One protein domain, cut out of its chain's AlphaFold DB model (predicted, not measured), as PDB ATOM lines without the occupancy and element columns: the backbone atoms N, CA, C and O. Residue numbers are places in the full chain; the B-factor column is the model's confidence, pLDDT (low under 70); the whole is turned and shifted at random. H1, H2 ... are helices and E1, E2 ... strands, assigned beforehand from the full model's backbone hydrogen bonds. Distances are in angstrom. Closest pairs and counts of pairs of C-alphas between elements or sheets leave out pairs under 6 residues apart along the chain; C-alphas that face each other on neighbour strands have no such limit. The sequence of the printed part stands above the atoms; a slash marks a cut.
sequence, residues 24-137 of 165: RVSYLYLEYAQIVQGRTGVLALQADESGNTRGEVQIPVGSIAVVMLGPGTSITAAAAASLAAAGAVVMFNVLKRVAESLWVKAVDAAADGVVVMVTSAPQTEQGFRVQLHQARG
ATOM      1  N   ARG A  24     -19.851 -11.972  15.876       91.19
ATOM      2  CA  ARG A  24     -20.816 -11.522  16.885       91.19
ATOM      3  C   ARG A  24     -20.407 -10.184  17.488       91.19
ATOM      4  O   ARG A  24     -19.229  -9.859  17.603       91.19
ATOM      5  N   VAL A  25     -21.398  -9.456  17.994       90.94
ATOM      6  CA  VAL A  25     -21.164  -8.417  18.998       90.94
ATOM      7  C   VAL A  25     -20.537  -9.088  20.219       90.94
ATOM      8  O   VAL A  25     -21.134  -9.994  20.810       90.94
ATOM      9  N   SER A  26     -19.325  -8.669  20.576       92.56
ATOM     10  CA  SER A  26     -18.531  -9.317  21.623       92.56
ATOM     11  C   SER A  26     -19.191  -9.160  22.992       92.56
ATOM     12  O   SER A  26     -19.333 -10.134  23.729       92.56
ATOM     13  N   TYR A  27     -19.659  -7.950  23.307       94.56
ATOM     14  CA  TYR A  27     -20.258  -7.637  24.602       94.56
ATOM     15  C   TYR A  27     -21.475  -6.721  24.450       94.56
ATOM     16  O   TYR A  27     -21.396  -5.685  23.794       94.56
ATOM     17  N   LEU A  28     -22.581  -7.069  25.106       94.56
ATOM     18  CA  LEU A  28     -23.750  -6.211  25.302       94.56
ATOM     19  C   LEU A  28     -23.924  -5.939  26.799       94.56
ATOM     20  O   LEU A  28     -24.106  -6.880  27.563       94.56
ATOM     21  N   TYR A  29     -23.903  -4.679  27.218       94.38
ATOM     22  CA  TYR A  29     -24.108  -4.260  28.604       94.38
ATOM     23  C   TYR A  29     -25.445  -3.544  28.785       94.38
ATOM     24  O   TYR A  29     -25.711  -2.550  28.106       94.38
ATOM     25  N   LEU A  30     -26.253  -4.020  29.735       91.75
ATOM     26  CA  LEU A  30     -27.587  -3.497  30.040       91.75
ATOM     27  C   LEU A  30     -27.706  -3.106  31.518       91.75
ATOM     28  O   LEU A  30     -27.178  -3.791  32.393       91.75
ATOM     29  N   GLU A  31     -28.461  -2.044  31.792       91.00
ATOM     30  CA  GLU A  31     -28.837  -1.588  33.139       91.00
ATOM     31  C   GLU A  31     -30.326  -1.256  33.165       91.00
ATOM     32  O   GLU A  31     -30.885  -0.883  32.133       91.00
ATOM     33  N   TYR A  32     -30.950  -1.358  34.344       89.50
ATOM     34  CA  TYR A  32     -32.338  -0.931  34.577       89.50
ATOM     35  C   TYR A  32     -33.343  -1.502  33.561       89.50
ATOM     36  O   TYR A  32     -34.251  -0.808  33.101       89.50
ATOM     37  N   ALA A  33     -33.155  -2.771  33.190       90.62
ATOM     38  CA  ALA A  33     -33.947  -3.447  32.173       90.62
ATOM     39  C   ALA A  33     -34.398  -4.837  32.630       90.62
ATOM     40  O   ALA A  33     -33.641  -5.591  33.245       90.62
ATOM     41  N   GLN A  34     -35.626  -5.206  32.277       93.44
ATOM     42  CA  GLN A  34     -36.152  -6.552  32.445       93.44
ATOM     43  C   GLN A  34     -35.987  -7.330  31.136       93.44
ATOM     44  O   GLN A  34     -36.573  -6.986  30.112       93.44
ATOM     45  N   ILE A  35     -35.187  -8.391  31.173       95.56
ATOM     46  CA  ILE A  35     -34.914  -9.262  30.038       95.56
ATOM     47  C   ILE A  35     -35.934 -10.405  30.037       95.56
ATOM     48  O   ILE A  35     -35.907 -11.289  30.899       95.56
ATOM     49  N   VAL A  36     -36.837 -10.404  29.060       96.19
ATOM     50  CA  VAL A  36     -37.925 -11.386  28.943       96.19
ATOM     51  C   VAL A  36     -37.899 -12.079  27.588       96.19
ATOM     52  O   VAL A  36     -37.398 -11.541  26.605       96.19
ATOM     53  N   GLN A  37     -38.449 -13.289  27.510       93.94
ATOM     54  CA  GLN A  37     -38.693 -13.926  26.222       93.94
ATOM     55  C   GLN A  37     -40.014 -13.389  25.666       93.94
ATOM     56  O   GLN A  37     -41.060 -13.529  26.299       93.94
ATOM     57  N   GLY A  38     -39.955 -12.759  24.497       88.88
ATOM     58  CA  GLY A  38     -41.129 -12.374  23.723       88.88
ATOM     59  C   GLY A  38     -41.612 -13.511  22.820       88.88
ATOM     60  O   GLY A  38     -41.158 -14.650  22.900       88.88
ATOM     61  N   ARG A  39     -42.516 -13.195  21.889       85.19
ATOM     62  CA  ARG A  39     -43.072 -14.191  20.954       85.19
ATOM     63  C   ARG A  39     -42.039 -14.742  19.961       85.19
ATOM     64  O   ARG A  39     -42.180 -15.869  19.501       85.19
ATOM     65  N   THR A  40     -41.053 -13.932  19.581       80.12
ATOM     66  CA  THR A  40     -40.113 -14.227  18.483       80.12
ATOM     67  C   THR A  40     -38.645 -14.165  18.894       80.12
ATOM     68  O   THR A  40     -37.778 -14.378  18.055       80.12
ATOM     69  N   GLY A  41     -38.343 -13.854  20.154       87.25
ATOM     70  CA  GLY A  41     -36.974 -13.604  20.589       87.25
ATOM     71  C   GLY A  41     -36.896 -13.153  22.039       87.25
ATOM     72  O   GLY A  41     -37.801 -13.414  22.830       87.25
ATOM     73  N   VAL A  42     -35.805 -12.474  22.375       94.31
ATOM     74  CA  VAL A  42     -35.561 -11.932  23.712       94.31
ATOM     75  C   VAL A  42     -35.648 -10.412  23.660       94.31
ATOM     76  O   VAL A  42     -35.102  -9.777  22.762       94.31
ATOM     77  N   LEU A  43     -36.338  -9.846  24.639       94.31
ATOM     78  CA  LEU A  43     -36.640  -8.431  24.773       94.31
ATOM     79  C   LEU A  43     -35.947  -7.869  26.004       94.31
ATOM     80  O   LEU A  43     -35.969  -8.507  27.054       94.31
ATOM     81  N   ALA A  44     -35.402  -6.663  25.892       93.00
ATOM     82  CA  ALA A  44     -35.090  -5.804  27.024       93.00
ATOM     83  C   ALA A  44     -36.213  -4.774  27.176       93.00
ATOM     84  O   ALA A  44     -36.437  -3.955  26.284       93.00
ATOM     85  N   LEU A  45     -36.917  -4.828  28.303       91.50
ATOM     86  CA  LEU A  45     -37.958  -3.876  28.664       91.50
ATOM     87  C   LEU A  45     -37.389  -2.858  29.645       91.50
ATOM     88  O   LEU A  45     -36.854  -3.233  30.686       91.50
ATOM     89  N   GLN A  46     -37.536  -1.579  29.331       87.12
ATOM     90  CA  GLN A  46     -37.241  -0.490  30.250       87.12
ATOM     91  C   GLN A  46     -38.546  -0.018  30.887       87.12
ATOM     92  O   GLN A  46     -39.513   0.272  30.179       87.12
ATOM     93  N   ALA A  47     -38.575   0.065  32.214       79.69
ATOM     94  CA  ALA A  47     -39.707   0.605  32.957       79.69
ATOM     95  C   ALA A  47     -39.460   2.073  33.336       79.69
ATOM     96  O   ALA A  47     -38.318   2.478  33.566       79.69
ATOM     97  N   ASP A  48     -40.525   2.868  33.389       76.44
ATOM     98  CA  ASP A  48     -40.520   4.167  34.057       76.44
ATOM     99  C   ASP A  48     -40.621   4.005  35.589       76.44
ATOM    100  O   ASP A  48     -40.824   2.909  36.116       76.44
ATOM    101  N   GLU A  49     -40.490   5.113  36.322       72.12
ATOM    102  CA  GLU A  49     -40.617   5.129  37.788       72.12
ATOM    103  C   GLU A  49     -42.021   4.726  38.280       72.12
ATOM    104  O   GLU A  49     -42.189   4.353  39.439       72.12
ATOM    105  N   SER A  50     -43.027   4.779  37.403       73.94
ATOM    106  CA  SER A  50     -44.413   4.376  37.670       73.94
ATOM    107  C   SER A  50     -44.694   2.908  37.307       73.94
ATOM    108  O   SER A  50     -45.817   2.441  37.487       73.94
ATOM    109  N   GLY A  51     -43.691   2.167  36.821       66.62
ATOM    110  CA  GLY A  51     -43.797   0.765  36.422       66.62
ATOM    111  C   GLY A  51     -44.346   0.519  35.010       66.62
ATOM    112  O   GLY A  51     -44.523  -0.641  34.637       66.62
ATOM    113  N   ASN A  52     -44.597   1.554  34.205       75.69
ATOM    114  CA  ASN A  52     -45.016   1.386  32.814       75.69
ATOM    115  C   ASN A  52     -43.811   1.110  31.912       75.69
ATOM    116  O   ASN A  52     -42.727   1.661  32.102       75.69
ATOM    117  N   THR A  53     -44.001   0.291  30.877       76.12
ATOM    118  CA  THR A  53     -42.967   0.049  29.866       76.12
ATOM    119  C   THR A  53     -42.722   1.323  29.057       76.12
ATOM    120  O   THR A  53     -43.557   1.731  28.254       76.12
ATOM    121  N   ARG A  54     -41.560   1.946  29.269       77.19
ATOM    122  CA  ARG A  54     -41.104   3.145  28.556       77.19
ATOM    123  C   ARG A  54     -40.467   2.802  27.210       77.19
ATOM    124  O   ARG A  54     -40.552   3.591  26.276       77.19
ATOM    125  N   GLY A  55     -39.827   1.638  27.120       79.44
ATOM    126  CA  GLY A  55     -39.143   1.192  25.912       79.44
ATOM    127  C   GLY A  55     -39.005  -0.324  25.854       79.44
ATOM    128  O   GLY A  55     -38.844  -0.986  26.877       79.44
ATOM    129  N   GLU A  56     -39.063  -0.859  24.640       87.50
ATOM    130  CA  GLU A  56     -38.844  -2.270  24.336       87.50
ATOM    131  C   GLU A  56     -37.785  -2.365  23.239       87.50
ATOM    132  O   GLU A  56     -37.926  -1.763  22.173       87.50
ATOM    133  N   VAL A  57     -36.720  -3.122  23.498       88.31
ATOM    134  CA  VAL A  57     -35.637  -3.347  22.537       88.31
ATOM    135  C   VAL A  57     -35.446  -4.842  22.331       88.31
ATOM    136  O   VAL A  57     -35.262  -5.601  23.281       88.31
ATOM    137  N   GLN A  58     -35.466  -5.272  21.071       90.00
ATOM    138  CA  GLN A  58     -35.136  -6.646  20.700       90.00
ATOM    139  C   GLN A  58     -33.635  -6.884  20.864       90.00
ATOM    140  O   GLN A  58     -32.816  -6.167  20.287       90.00
ATOM    141  N   ILE A  59     -33.268  -7.919  21.616       91.75
ATOM    142  CA  ILE A  59     -31.880  -8.353  21.756       91.75
ATOM    143  C   ILE A  59     -31.567  -9.323  20.607       91.75
ATOM    144  O   ILE A  59     -32.241 -10.351  20.484       91.75
ATOM    145  N   PRO A  60     -30.537  -9.070  19.779       89.56
ATOM    146  CA  PRO A  60     -30.157  -9.973  18.698       89.56
ATOM    147  C   PRO A  60     -29.381 -11.192  19.236       89.56
ATOM    148  O   PRO A  60     -28.165 -11.303  19.108       89.56
ATOM    149  N   VAL A  61     -30.109 -12.126  19.856       90.75
ATOM    150  CA  VAL A  61     -29.586 -13.299  20.588       90.75
ATOM    151  C   VAL A  61     -28.578 -14.122  19.771       90.75
ATOM    152  O   VAL A  61     -27.541 -14.518  20.290       90.75
ATOM    153  N   GLY A  62     -28.854 -14.343  18.482       87.62
ATOM    154  CA  GLY A  62     -28.005 -15.154  17.599       87.62
ATOM    155  C   GLY A  62     -26.668 -14.513  17.216       87.62
ATOM    156  O   GLY A  62     -25.790 -15.203  16.705       87.62
ATOM    157  N   SER A  63     -26.498 -13.211  17.455       90.12
ATOM    158  CA  SER A  63     -25.304 -12.457  17.067       90.12
ATOM    159  C   SER A  63     -24.611 -11.784  18.252       90.12
ATOM    160  O   SER A  63     -23.835 -10.857  18.038       90.12
ATOM    161  N   ILE A  64     -24.882 -12.213  19.488       94.06
ATOM    162  CA  ILE A  64     -24.202 -11.716  20.693       94.06
ATOM    163  C   ILE A  64     -23.394 -12.850  21.325       94.06
ATOM    164  O   ILE A  64     -23.851 -13.991  21.407       94.06
ATOM    165  N   ALA A  65     -22.171 -12.539  21.755       94.44
ATOM    166  CA  ALA A  65     -21.317 -13.476  22.473       94.44
ATOM    167  C   ALA A  65     -21.554 -13.418  23.988       94.44
ATOM    168  O   ALA A  65     -21.791 -14.451  24.610       94.44
ATOM    169  N   VAL A  66     -21.530 -12.220  24.582       94.75
ATOM    170  CA  VAL A  66     -21.692 -12.034  26.031       94.75
ATOM    171  C   VAL A  66     -22.726 -10.951  26.333       94.75
ATOM    172  O   VAL A  66     -22.620  -9.830  25.839       94.75
ATOM    173  N   VAL A  67     -23.699 -11.266  27.190       95.56
ATOM    174  CA  VAL A  67     -24.651 -10.307  27.769       95.56
ATOM    175  C   VAL A  67     -24.272 -10.045  29.221       95.56
ATOM    176  O   VAL A  67     -24.271 -10.948  30.055       95.56
ATOM    177  N   MET A  68     -23.956  -8.795  29.522       95.75
ATOM    178  CA  MET A  68     -23.545  -8.308  30.829       95.75
ATOM    179  C   MET A  68     -24.715  -7.583  31.490       95.75
ATOM    180  O   MET A  68     -25.183  -6.552  31.006       95.75
ATOM    181  N   LEU A  69     -25.184  -8.147  32.596       94.88
ATOM    182  CA  LEU A  69     -26.322  -7.663  33.362       94.88
ATOM    183  C   LEU A  69     -25.830  -6.802  34.528       94.88
ATOM    184  O   LEU A  69     -25.201  -7.306  35.469       94.88
ATOM    185  N   GLY A  70     -26.092  -5.500  34.434       92.88
ATOM    186  CA  GLY A  70     -25.737  -4.515  35.446       92.88
ATOM    187  C   GLY A  70     -26.830  -4.247  36.479       92.88
ATOM    188  O   GLY A  70     -27.792  -5.012  36.594       92.88
ATOM    189  N   PRO A  71     -26.691  -3.180  37.283       91.75
ATOM    190  CA  PRO A  71     -27.664  -2.832  38.312       91.75
ATOM    191  C   PRO A  71     -29.083  -2.653  37.759       91.75
ATOM    192  O   PRO A  71     -29.284  -2.173  36.642       91.75
ATOM    193  N   GLY A  72     -30.076  -3.046  38.559       90.00
ATOM    194  CA  GLY A  72     -31.488  -2.922  38.191       90.00
ATOM    195  C   GLY A  72     -31.921  -3.826  37.035       90.00
ATOM    196  O   GLY A  72     -32.975  -3.590  36.454       90.00
ATOM    197  N   THR A  73     -31.124  -4.838  36.680       93.50
ATOM    198  CA  THR A  73     -31.515  -5.824  35.670       93.50
ATOM    199  C   THR A  73     -32.174  -7.046  36.290       93.50
ATOM    200  O   THR A  73     -31.867  -7.460  37.408       93.50
ATOM    201  N   SER A  74     -33.086  -7.651  35.540       94.44
ATOM    202  CA  SER A  74     -33.644  -8.965  35.855       94.44
ATOM    203  C   SER A  74     -33.804  -9.763  34.571       94.44
ATOM    204  O   SER A  74     -33.979  -9.184  33.507       94.44
ATOM    205  N   ILE A  75     -33.716 -11.087  34.642       96.62
ATOM    206  CA  ILE A  75     -33.842 -11.960  33.472       96.62
ATOM    207  C   ILE A  75     -34.751 -13.138  33.796       96.62
ATOM    208  O   ILE A  75     -34.636 -13.750  34.858       96.62
ATOM    209  N   THR A  76     -35.665 -13.468  32.885       97.25
ATOM    210  CA  THR A  76     -36.501 -14.664  33.031       97.25
ATOM    211  C   THR A  76     -35.736 -15.914  32.610       97.25
ATOM    212  O   THR A  76     -34.895 -15.881  31.711       97.25
ATOM    213  N   ALA A  77     -36.067 -17.061  33.211       96.81
ATOM    214  CA  ALA A  77     -35.449 -18.339  32.852       96.81
ATOM    215  C   ALA A  77     -35.591 -18.658  31.352       96.81
ATOM    216  O   ALA A  77     -34.663 -19.171  30.734       96.81
ATOM    217  N   ALA A  78     -36.724 -18.297  30.747       95.19
ATOM    218  CA  ALA A  78     -36.990 -18.531  29.332       95.19
ATOM    219  C   ALA A  78     -36.116 -17.654  28.408       95.19
ATOM    220  O   ALA A  78     -35.630 -18.115  27.371       95.19
ATOM    221  N   ALA A  79     -35.841 -16.408  28.812       95.88
ATOM    222  CA  ALA A  79     -34.893 -15.549  28.110       95.88
ATOM    223  C   ALA A  79     -33.455 -16.072  28.237       95.88
ATOM    224  O   ALA A  79     -32.737 -16.150  27.241       95.88
ATOM    225  N   ALA A  80     -33.059 -16.496  29.442       95.88
ATOM    226  CA  ALA A  80     -31.746 -17.092  29.684       95.88
ATOM    227  C   ALA A  80     -31.544 -18.379  28.868       95.88
ATOM    228  O   ALA A  80     -30.494 -18.558  28.256       95.88
ATOM    229  N   ALA A  81     -32.566 -19.234  28.786       93.38
ATOM    230  CA  ALA A  81     -32.550 -20.429  27.947       93.38
ATOM    231  C   ALA A  81     -32.375 -20.087  26.458       93.38
ATOM    232  O   ALA A  81     -31.609 -20.750  25.765       93.38
ATOM    233  N   SER A  82     -33.031 -19.025  25.978       92.56
ATOM    234  CA  SER A  82     -32.900 -18.572  24.587       92.56
ATOM    235  C   SER A  82     -31.483 -18.069  24.279       92.56
ATOM    236  O   SER A  82     -30.922 -18.409  23.239       92.56
ATOM    237  N   LEU A  83     -30.876 -17.307  25.198       93.44
ATOM    238  CA  LEU A  83     -29.480 -16.861  25.093       93.44
ATOM    239  C   LEU A  83     -28.506 -18.045  25.088       93.44
ATOM    240  O   LEU A  83     -27.650 -18.132  24.208       93.44
ATOM    241  N   ALA A  84     -28.683 -18.991  26.010       92.38
ATOM    242  CA  ALA A  84     -27.848 -20.184  26.093       92.38
ATOM    243  C   ALA A  84     -27.961 -21.065  24.837       92.38
ATOM    244  O   ALA A  84     -26.948 -21.546  24.333       92.38
ATOM    245  N   ALA A  85     -29.167 -21.229  24.282       89.44
ATOM    246  CA  ALA A  85     -29.387 -21.981  23.046       89.44
ATOM    247  C   ALA A  85     -28.656 -21.365  21.839       89.44
ATOM    248  O   ALA A  85     -28.188 -22.091  20.964       89.44
ATOM    249  N   ALA A  86     -28.499 -20.038  21.811       89.44
ATOM    250  CA  ALA A  86     -27.709 -19.329  20.804       89.44
ATOM    251  C   ALA A  86     -26.197 -19.299  21.107       89.44
ATOM    252  O   ALA A  86     -25.430 -18.673  20.375       89.44
ATOM    253  N   GLY A  87     -25.747 -19.945  22.188       90.38
ATOM    254  CA  GLY A  87     -24.347 -19.948  22.612       90.38
ATOM    255  C   GLY A  87     -23.875 -18.627  23.230       90.38
ATOM    256  O   GLY A  87     -22.671 -18.391  23.285       90.38
ATOM    257  N   ALA A  88     -24.792 -17.755  23.662       93.31
ATOM    258  CA  ALA A  88     -24.445 -16.527  24.367       93.31
ATOM    259  C   ALA A  88     -24.207 -16.799  25.861       93.31
ATOM    260  O   ALA A  88     -24.951 -17.537  26.511       93.31
ATOM    261  N   VAL A  89     -23.186 -16.156  26.423       95.38
ATOM    262  CA  VAL A  89     -22.872 -16.195  27.856       95.38
ATOM    263  C   VAL A  89     -23.600 -15.059  28.565       95.38
ATOM    264  O   VAL A  89     -23.541 -13.912  28.126       95.38
ATOM    265  N   VAL A  90     -24.252 -15.355  29.690       96.19
ATOM    266  CA  VAL A  90     -24.871 -14.340  30.555       96.19
ATOM    267  C   VAL A  90     -23.993 -14.125  31.783       96.19
ATOM    268  O   VAL A  90     -23.726 -15.063  32.530       96.19
ATOM    269  N   MET A  91     -23.556 -12.886  31.997       95.25
ATOM    270  CA  MET A  91     -22.730 -12.481  33.132       95.25
ATOM    271  C   MET A  91     -23.518 -11.539  34.042       95.25
ATOM    272  O   MET A  91     -23.975 -10.486  33.607       95.25
ATOM    273  N   PHE A  92     -23.670 -11.917  35.310       93.25
ATOM    274  CA  PHE A  92     -24.424 -11.156  36.309       93.25
ATOM    275  C   PHE A  92     -23.529 -10.218  37.126       93.25
ATOM    276  O   PHE A  92     -22.329 -10.452  37.259       93.25
ATOM    277  N   ASN A  93     -24.148  -9.212  37.754       83.94
ATOM    278  CA  ASN A  93     -23.525  -8.299  38.719       83.94
ATOM    279  C   ASN A  93     -22.358  -7.480  38.145       83.94
ATOM    280  O   ASN A  93     -21.375  -7.191  38.831       83.94
ATOM    281  N   VAL A  94     -22.468  -7.086  36.878       88.06
ATOM    282  CA  VAL A  94     -21.440  -6.289  36.208       88.06
ATOM    283  C   VAL A  94     -21.710  -4.816  36.477       88.06
ATOM    284  O   VAL A  94     -22.713  -4.278  36.040       88.06
ATOM    285  N   LEU A  95     -20.828  -4.129  37.198       89.25
ATOM    286  CA  LEU A  95     -20.947  -2.675  37.344       89.25
ATOM    287  C   LEU A  95     -20.462  -1.973  36.075       89.25
ATOM    288  O   LEU A  95     -19.533  -2.453  35.428       89.25
ATOM    289  N   LYS A  96     -20.981  -0.776  35.789       86.31
ATOM    290  CA  LYS A  96     -20.568   0.017  34.621       86.31
ATOM    291  C   LYS A  96     -19.051   0.191  34.521       86.31
ATOM    292  O   LYS A  96     -18.466  -0.107  33.489       86.31
ATOM    293  N   ARG A  97     -18.392   0.536  35.634       88.88
ATOM    294  CA  ARG A  97     -16.921   0.643  35.707       88.88
ATOM    295  C   ARG A  97     -16.191  -0.660  35.358       88.88
ATOM    296  O   ARG A  97     -15.070  -0.635  34.868       88.88
ATOM    297  N   VAL A  98     -16.808  -1.809  35.648       88.75
ATOM    298  CA  VAL A  98     -16.254  -3.128  35.316       88.75
ATOM    299  C   VAL A  98     -16.424  -3.391  33.827       88.75
ATOM    300  O   VAL A  98     -15.473  -3.853  33.213       88.75
ATOM    301  N   ALA A  99     -17.571  -3.045  33.235       86.31
ATOM    302  CA  ALA A  99     -17.765  -3.111  31.786       86.31
ATOM    303  C   ALA A  99     -16.773  -2.197  31.036       86.31
ATOM    304  O   ALA A  99     -16.139  -2.629  30.077       86.31
ATOM    305  N   GLU A 100     -16.555  -0.975  31.527       86.50
ATOM    306  CA  GLU A 100     -15.570  -0.032  30.975       86.50
ATOM    307  C   GLU A 100     -14.125  -0.534  31.140       86.50
ATOM    308  O   GLU A 100     -13.325  -0.451  30.213       86.50
ATOM    309  N   SER A 101     -13.775  -1.121  32.289       90.44
ATOM    310  CA  SER A 101     -12.460  -1.753  32.472       90.44
ATOM    311  C   SER A 101     -12.291  -3.000  31.596       90.44
ATOM    312  O   SER A 101     -11.193  -3.265  31.103       90.44
ATOM    313  N   LEU A 102     -13.368  -3.760  31.383       89.94
ATOM    314  CA  LEU A 102     -13.371  -4.934  30.519       89.94
ATOM    315  C   LEU A 102     -13.114  -4.549  29.067       89.94
ATOM    316  O   LEU A 102     -12.414  -5.293  28.395       89.94
ATOM    317  N   TRP A 103     -13.605  -3.396  28.604       90.38
ATOM    318  CA  TRP A 103     -13.276  -2.880  27.274       90.38
ATOM    319  C   TRP A 103     -11.763  -2.809  27.064       90.38
ATOM    320  O   TRP A 103     -11.252  -3.419  26.132       90.38
ATOM    321  N   VAL A 104     -11.040  -2.146  27.972       90.38
ATOM    322  CA  VAL A 104      -9.577  -1.994  27.874       90.38
ATOM    323  C   VAL A 104      -8.885  -3.358  27.829       90.38
ATOM    324  O   VAL A 104      -8.024  -3.590  26.987       90.38
ATOM    325  N   LYS A 105      -9.305  -4.288  28.692       91.06
ATOM    326  CA  LYS A 105      -8.739  -5.644  28.744       91.06
ATOM    327  C   LYS A 105      -9.071  -6.477  27.508       91.06
ATOM    328  O   LYS A 105      -8.242  -7.258  27.062       91.06
ATOM    329  N   ALA A 106     -10.284  -6.343  26.980       89.88
ATOM    330  CA  ALA A 106     -10.720  -7.057  25.789       89.88
ATOM    331  C   ALA A 106      -9.977  -6.556  24.550       89.88
ATOM    332  O   ALA A 106      -9.590  -7.366  23.719       89.88
ATOM    333  N   VAL A 107      -9.746  -5.244  24.452       90.69
ATOM    334  CA  VAL A 107      -8.934  -4.625  23.397       90.69
ATOM    335  C   VAL A 107      -7.490  -5.118  23.449       90.69
ATOM    336  O   VAL A 107      -6.971  -5.564  22.430       90.69
ATOM    337  N   ASP A 108      -6.871  -5.104  24.631       89.88
ATOM    338  CA  ASP A 108      -5.504  -5.600  24.837       89.88
ATOM    339  C   ASP A 108      -5.376  -7.088  24.467       89.88
ATOM    340  O   ASP A 108      -4.507  -7.484  23.692       89.88
ATOM    341  N   ALA A 109      -6.323  -7.913  24.924       89.25
ATOM    342  CA  ALA A 109      -6.350  -9.342  24.625       89.25
ATOM    343  C   ALA A 109      -6.666  -9.665  23.154       89.25
ATOM    344  O   ALA A 109      -6.338 -10.755  22.686       89.25
ATOM    345  N   ALA A 110      -7.332  -8.760  22.433       86.50
ATOM    346  CA  ALA A 110      -7.717  -8.996  21.049       86.50
ATOM    347  C   ALA A 110      -6.540  -8.896  20.075       86.50
ATOM    348  O   ALA A 110      -6.624  -9.511  19.013       86.50
ATOM    349  N   ALA A 111      -5.468  -8.167  20.413       83.19
ATOM    350  CA  ALA A 111      -4.377  -7.845  19.489       83.19
ATOM    351  C   ALA A 111      -4.925  -7.300  18.146       83.19
ATOM    352  O   ALA A 111      -5.571  -6.247  18.132       83.19
ATOM    353  N   ASP A 112      -4.741  -8.042  17.046       82.69
ATOM    354  CA  ASP A 112      -5.229  -7.712  15.691       82.69
ATOM    355  C   ASP A 112      -6.707  -8.102  15.455       82.69
ATOM    356  O   ASP A 112      -7.258  -7.949  14.362       82.69
ATOM    357  N   GLY A 113      -7.360  -8.665  16.471       83.81
ATOM    358  CA  GLY A 113      -8.756  -9.078  16.456       83.81
ATOM    359  C   GLY A 113      -9.740  -7.913  16.581       83.81
ATOM    360  O   GLY A 113      -9.423  -6.833  17.072       83.81
ATOM    361  N   VAL A 114     -10.985  -8.162  16.166       86.69
ATOM    362  CA  VAL A 114     -12.075  -7.179  16.229       86.69
ATOM    363  C   VAL A 114     -12.858  -7.362  17.522       86.69
ATOM    364  O   VAL A 114     -13.301  -8.471  17.827       86.69
ATOM    365  N   VAL A 115     -13.085  -6.269  18.247       89.75
ATOM    366  CA  VAL A 115     -13.965  -6.258  19.425       89.75
ATOM    367  C   VAL A 115     -15.059  -5.233  19.214       89.75
ATOM    368  O   VAL A 115     -14.788  -4.087  18.857       89.75
ATOM    369  N   VAL A 116     -16.300  -5.648  19.464       91.12
ATOM    370  CA  VAL A 116     -17.464  -4.761  19.452       91.12
ATOM    371  C   VAL A 116     -18.141  -4.823  20.809       91.12
ATOM    372  O   VAL A 116     -18.534  -5.895  21.272       91.12
ATOM    373  N   MET A 117     -18.305  -3.666  21.440       91.56
ATOM    374  CA  MET A 117     -19.015  -3.542  22.704       91.56
ATOM    375  C   MET A 117     -20.163  -2.549  22.563       91.56
ATOM    376  O   MET A 117     -19.977  -1.433  22.087       91.56
ATOM    377  N   VAL A 118     -21.350  -2.960  22.997       90.31
ATOM    378  CA  VAL A 118     -22.530  -2.101  23.102       90.31
ATOM    379  C   VAL A 118     -22.828  -1.890  24.578       90.31
ATOM    380  O   VAL A 118     -22.990  -2.861  25.314       90.31
ATOM    381  N   THR A 119     -22.898  -0.641  25.025       89.50
ATOM    382  CA  THR A 119     -23.199  -0.292  26.419       89.50
ATOM    383  C   THR A 119     -24.421   0.604  26.522       89.50
ATOM    384  O   THR A 119     -24.670   1.433  25.650       89.50
ATOM    385  N   SER A 120     -25.183   0.454  27.607       83.81
ATOM    386  CA  SER A 120     -26.232   1.410  27.967       83.81
ATOM    387  C   SER A 120     -25.650   2.820  28.131       83.81
ATOM    388  O   SER A 120     -24.666   3.030  28.849       83.81
ATOM    389  N   ALA A 121     -26.259   3.792  27.456       81.25
ATOM    390  CA  ALA A 121     -25.856   5.193  27.479       81.25
ATOM    391  C   ALA A 121     -27.107   6.089  27.466       81.25
ATOM    392  O   ALA A 121     -27.397   6.724  26.454       81.25
ATOM    393  N   PRO A 122     -27.840   6.188  28.590       74.69
ATOM    394  CA  PRO A 122     -29.125   6.895  28.655       74.69
ATOM    395  C   PRO A 122     -29.033   8.404  28.377       74.69
ATOM    396  O   PRO A 122     -30.053   9.050  28.192       74.69
ATOM    397  N   GLN A 123     -27.819   8.961  28.367       77.81
ATOM    398  CA  GLN A 123     -27.544  10.363  28.037       77.81
ATOM    399  C   GLN A 123     -27.480  10.625  26.520       77.81
ATOM    400  O   GLN A 123     -27.398  11.772  26.105       77.81
ATOM    401  N   THR A 124     -27.437   9.570  25.703       76.25
ATOM    402  CA  THR A 124     -27.442   9.660  24.234       76.25
ATOM    403  C   THR A 124     -28.876   9.571  23.726       76.25
ATOM    404  O   THR A 124     -29.694   8.907  24.364       76.25
ATOM    405  N   GLU A 125     -29.186  10.171  22.576       74.56
ATOM    406  CA  GLU A 125     -30.548  10.136  22.018       74.56
ATOM    407  C   GLU A 125     -31.036   8.704  21.773       74.56
ATOM    408  O   GLU A 125     -32.184   8.358  22.045       74.56
ATOM    409  N   GLN A 126     -30.132   7.842  21.314       75.62
ATOM    410  CA  GLN A 126     -30.413   6.432  21.049       75.62
ATOM    411  C   GLN A 126     -30.393   5.548  22.312       75.62
ATOM    412  O   GLN A 126     -30.767   4.379  22.251       75.62
ATOM    413  N   GLY A 127     -29.938   6.068  23.459       77.50
ATOM    414  CA  GLY A 127     -29.904   5.348  24.737       77.50
ATOM    415  C   GLY A 127     -28.804   4.284  24.878       77.50
ATOM    416  O   GLY A 127     -28.723   3.618  25.913       77.50
ATOM    417  N   PHE A 128     -27.926   4.122  23.888       84.81
ATOM    418  CA  PHE A 128     -26.803   3.181  23.910       84.81
ATOM    419  C   PHE A 128     -25.563   3.769  23.236       84.81
ATOM    420  O   PHE A 128     -25.616   4.783  22.551       84.81
ATOM    421  N   ARG A 129     -24.417   3.124  23.430       87.00
ATOM    422  CA  ARG A 129     -23.148   3.473  22.793       87.00
ATOM    423  C   ARG A 129     -22.537   2.232  22.179       87.00
ATOM    424  O   ARG A 129     -22.565   1.171  22.797       87.00
ATOM    425  N   VAL A 130     -21.951   2.383  20.999       89.25
ATOM    426  CA  VAL A 130     -21.214   1.316  20.319       89.25
ATOM    427  C   VAL A 130     -19.730   1.678  20.304       89.25
ATOM    428  O   VAL A 130     -19.362   2.782  19.919       89.25
ATOM    429  N   GLN A 131     -18.880   0.754  20.740       89.81
ATOM    430  CA  GLN A 131     -17.424   0.872  20.732       89.81
ATOM    431  C   GLN A 131     -16.837  -0.228  19.849       89.81
ATOM    432  O   GLN A 131     -17.255  -1.386  19.952       89.81
ATOM    433  N   LEU A 132     -15.889   0.130  18.976       88.88
ATOM    434  CA  LEU A 132     -15.212  -0.803  18.074       88.88
ATOM    435  C   LEU A 132     -13.694  -0.703  18.218       88.88
ATOM    436  O   LEU A 132     -13.143   0.391  18.313       88.88
ATOM    437  N   HIS A 133     -13.039  -1.859  18.170       88.06
ATOM    438  CA  HIS A 133     -11.592  -2.019  18.054       88.06
ATOM    439  C   HIS A 133     -11.277  -2.747  16.751       88.06
ATOM    440  O   HIS A 133     -11.968  -3.711  16.421       88.06
ATOM    441  N   GLN A 134     -10.268  -2.273  16.013       79.12
ATOM    442  CA  GLN A 134      -9.853  -2.819  14.708       79.12
ATOM    443  C   GLN A 134     -11.018  -2.968  13.713       79.12
ATOM    444  O   GLN A 134     -11.277  -4.022  13.137       79.12
ATOM    445  N   ALA A 135     -11.755  -1.879  13.506       66.25
ATOM    446  CA  ALA A 135     -13.074  -1.848  12.879       66.25
ATOM    447  C   ALA A 135     -13.143  -2.148  11.356       66.25
ATOM    448  O   ALA A 135     -14.089  -1.717  10.706       66.25
ATOM    449  N   ARG A 136     -12.195  -2.897  10.763       67.50
ATOM    450  CA  ARG A 136     -12.190  -3.359   9.347       67.50
ATOM    451  C   ARG A 136     -12.674  -2.301   8.334       67.50
ATOM    452  O   ARG A 136     -13.589  -2.557   7.550       67.50
ATOM    453  N   GLY A 137     -12.101  -1.099   8.372       69.75
ATOM    454  CA  GLY A 137     -12.502  -0.004   7.480       69.75
ATOM    455  C   GLY A 137     -13.850   0.633   7.833       69.75
ATOM    456  O   GLY A 137     -14.498   1.233   6.979       69.75
TER     457      GLY A 137
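AT A GLANCE: This is residues 24 to 137 of the 165 residues of an uncharacterized protein of Cryobacterium sp. TMS1-13-1 (UniProt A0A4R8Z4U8). A strongly twisted sheet of five strands, with the long helix H2 over one face, stands beside a smaller sheet of three strands, and the short helix H1 packs across E2 of the smaller sheet and reaches the E6 edge of the larger one. The chain passes from E1 of the larger sheet through a tight link into E2 of the smaller. The printed part has 114 residues with two named helices and eight named strands, in the order E1 E2 E3 E4 E5 H1 E6 H2 E7 E8; the larger sheet, E6 E5 E1 E7 E8, is mixed, and the smaller, E2 E3 E4, is antiparallel. The class is mixed, helices and strands; the whole is compact, with a radius of gyration of the C-alphas of 14.1 A and spans of 44 by 32 by 27 A.

HOW THE PARTS SIT: In the larger sheet, E1, residues 25 to 30, is parallel to E5, residues 64 to 69, with N 68 and O 28 at 2.7 A, and to E7, residues 115 to 120, with N 29 and O 118 at 2.8 A. The edge strands are E6, residues 89 to 91, parallel to E5 with N 67 and O 89 at 2.8 A, and E8, residues 128 to 133, which forms an antiparallel hairpin with E7, N 131 and O 117 being 2.8 A apart. H2, residues 96 to 110, is on one face of this sheet, an arrangement of two layers, one of helix and one of strands. Its height over the sheet is 9.0 A, it lies over E1 and E7, and it runs along the strands, at 5 degrees to E7 on the local plane; its closest C-alphas to E7 are those of Val 107 and Val 115, 6.6 A apart. E2, residues 33 to 37, E3, residues 42 to 47, and E4, residues 53 to 59, form a meander, each strand the antiparallel neighbour of the one before; N 36 and O 43 are 2.9 A apart, N 44 and O 57 2.8 A. H1, residues 77 to 85, is on this sheet at a height of 7.5 A, over E2 and across the strands, at 69 degrees to E2 on the local plane; the closest C-alphas, those of Gln 37 and Ala 79, are 4.5 A apart. With residues 80 to 84, H1 only grazes the larger sheet. E5, H1, E6 form a strand-helix-strand unit, two parallel neighbour strands with a helix between, and E6, H2, E7 a split one, with E5 and E1 between its strands; both crossovers are right-handed. Every O i to N i+4 pair of H1 is within hydrogen-bond range, and 10 of 11 in H2.

IN THESE COORDINATES: E1 begins at C-alpha 25, (-21.164, -8.417, 18.998). H2 is 20.8 A long from first to last C-alpha, E8 17.1 A and E7 16.8 A. E8 ends at C-alpha 133, (-11.592, -2.019, 18.054).

THE WHOLE: The C-alphas of Ser 50 and Asp 112 are the two farthest apart, at 46.5 A. The printed part has no cut and no long link. The mean pLDDT of the printed part is 88.0; residue 51 and residues 135 to 137 are under 70.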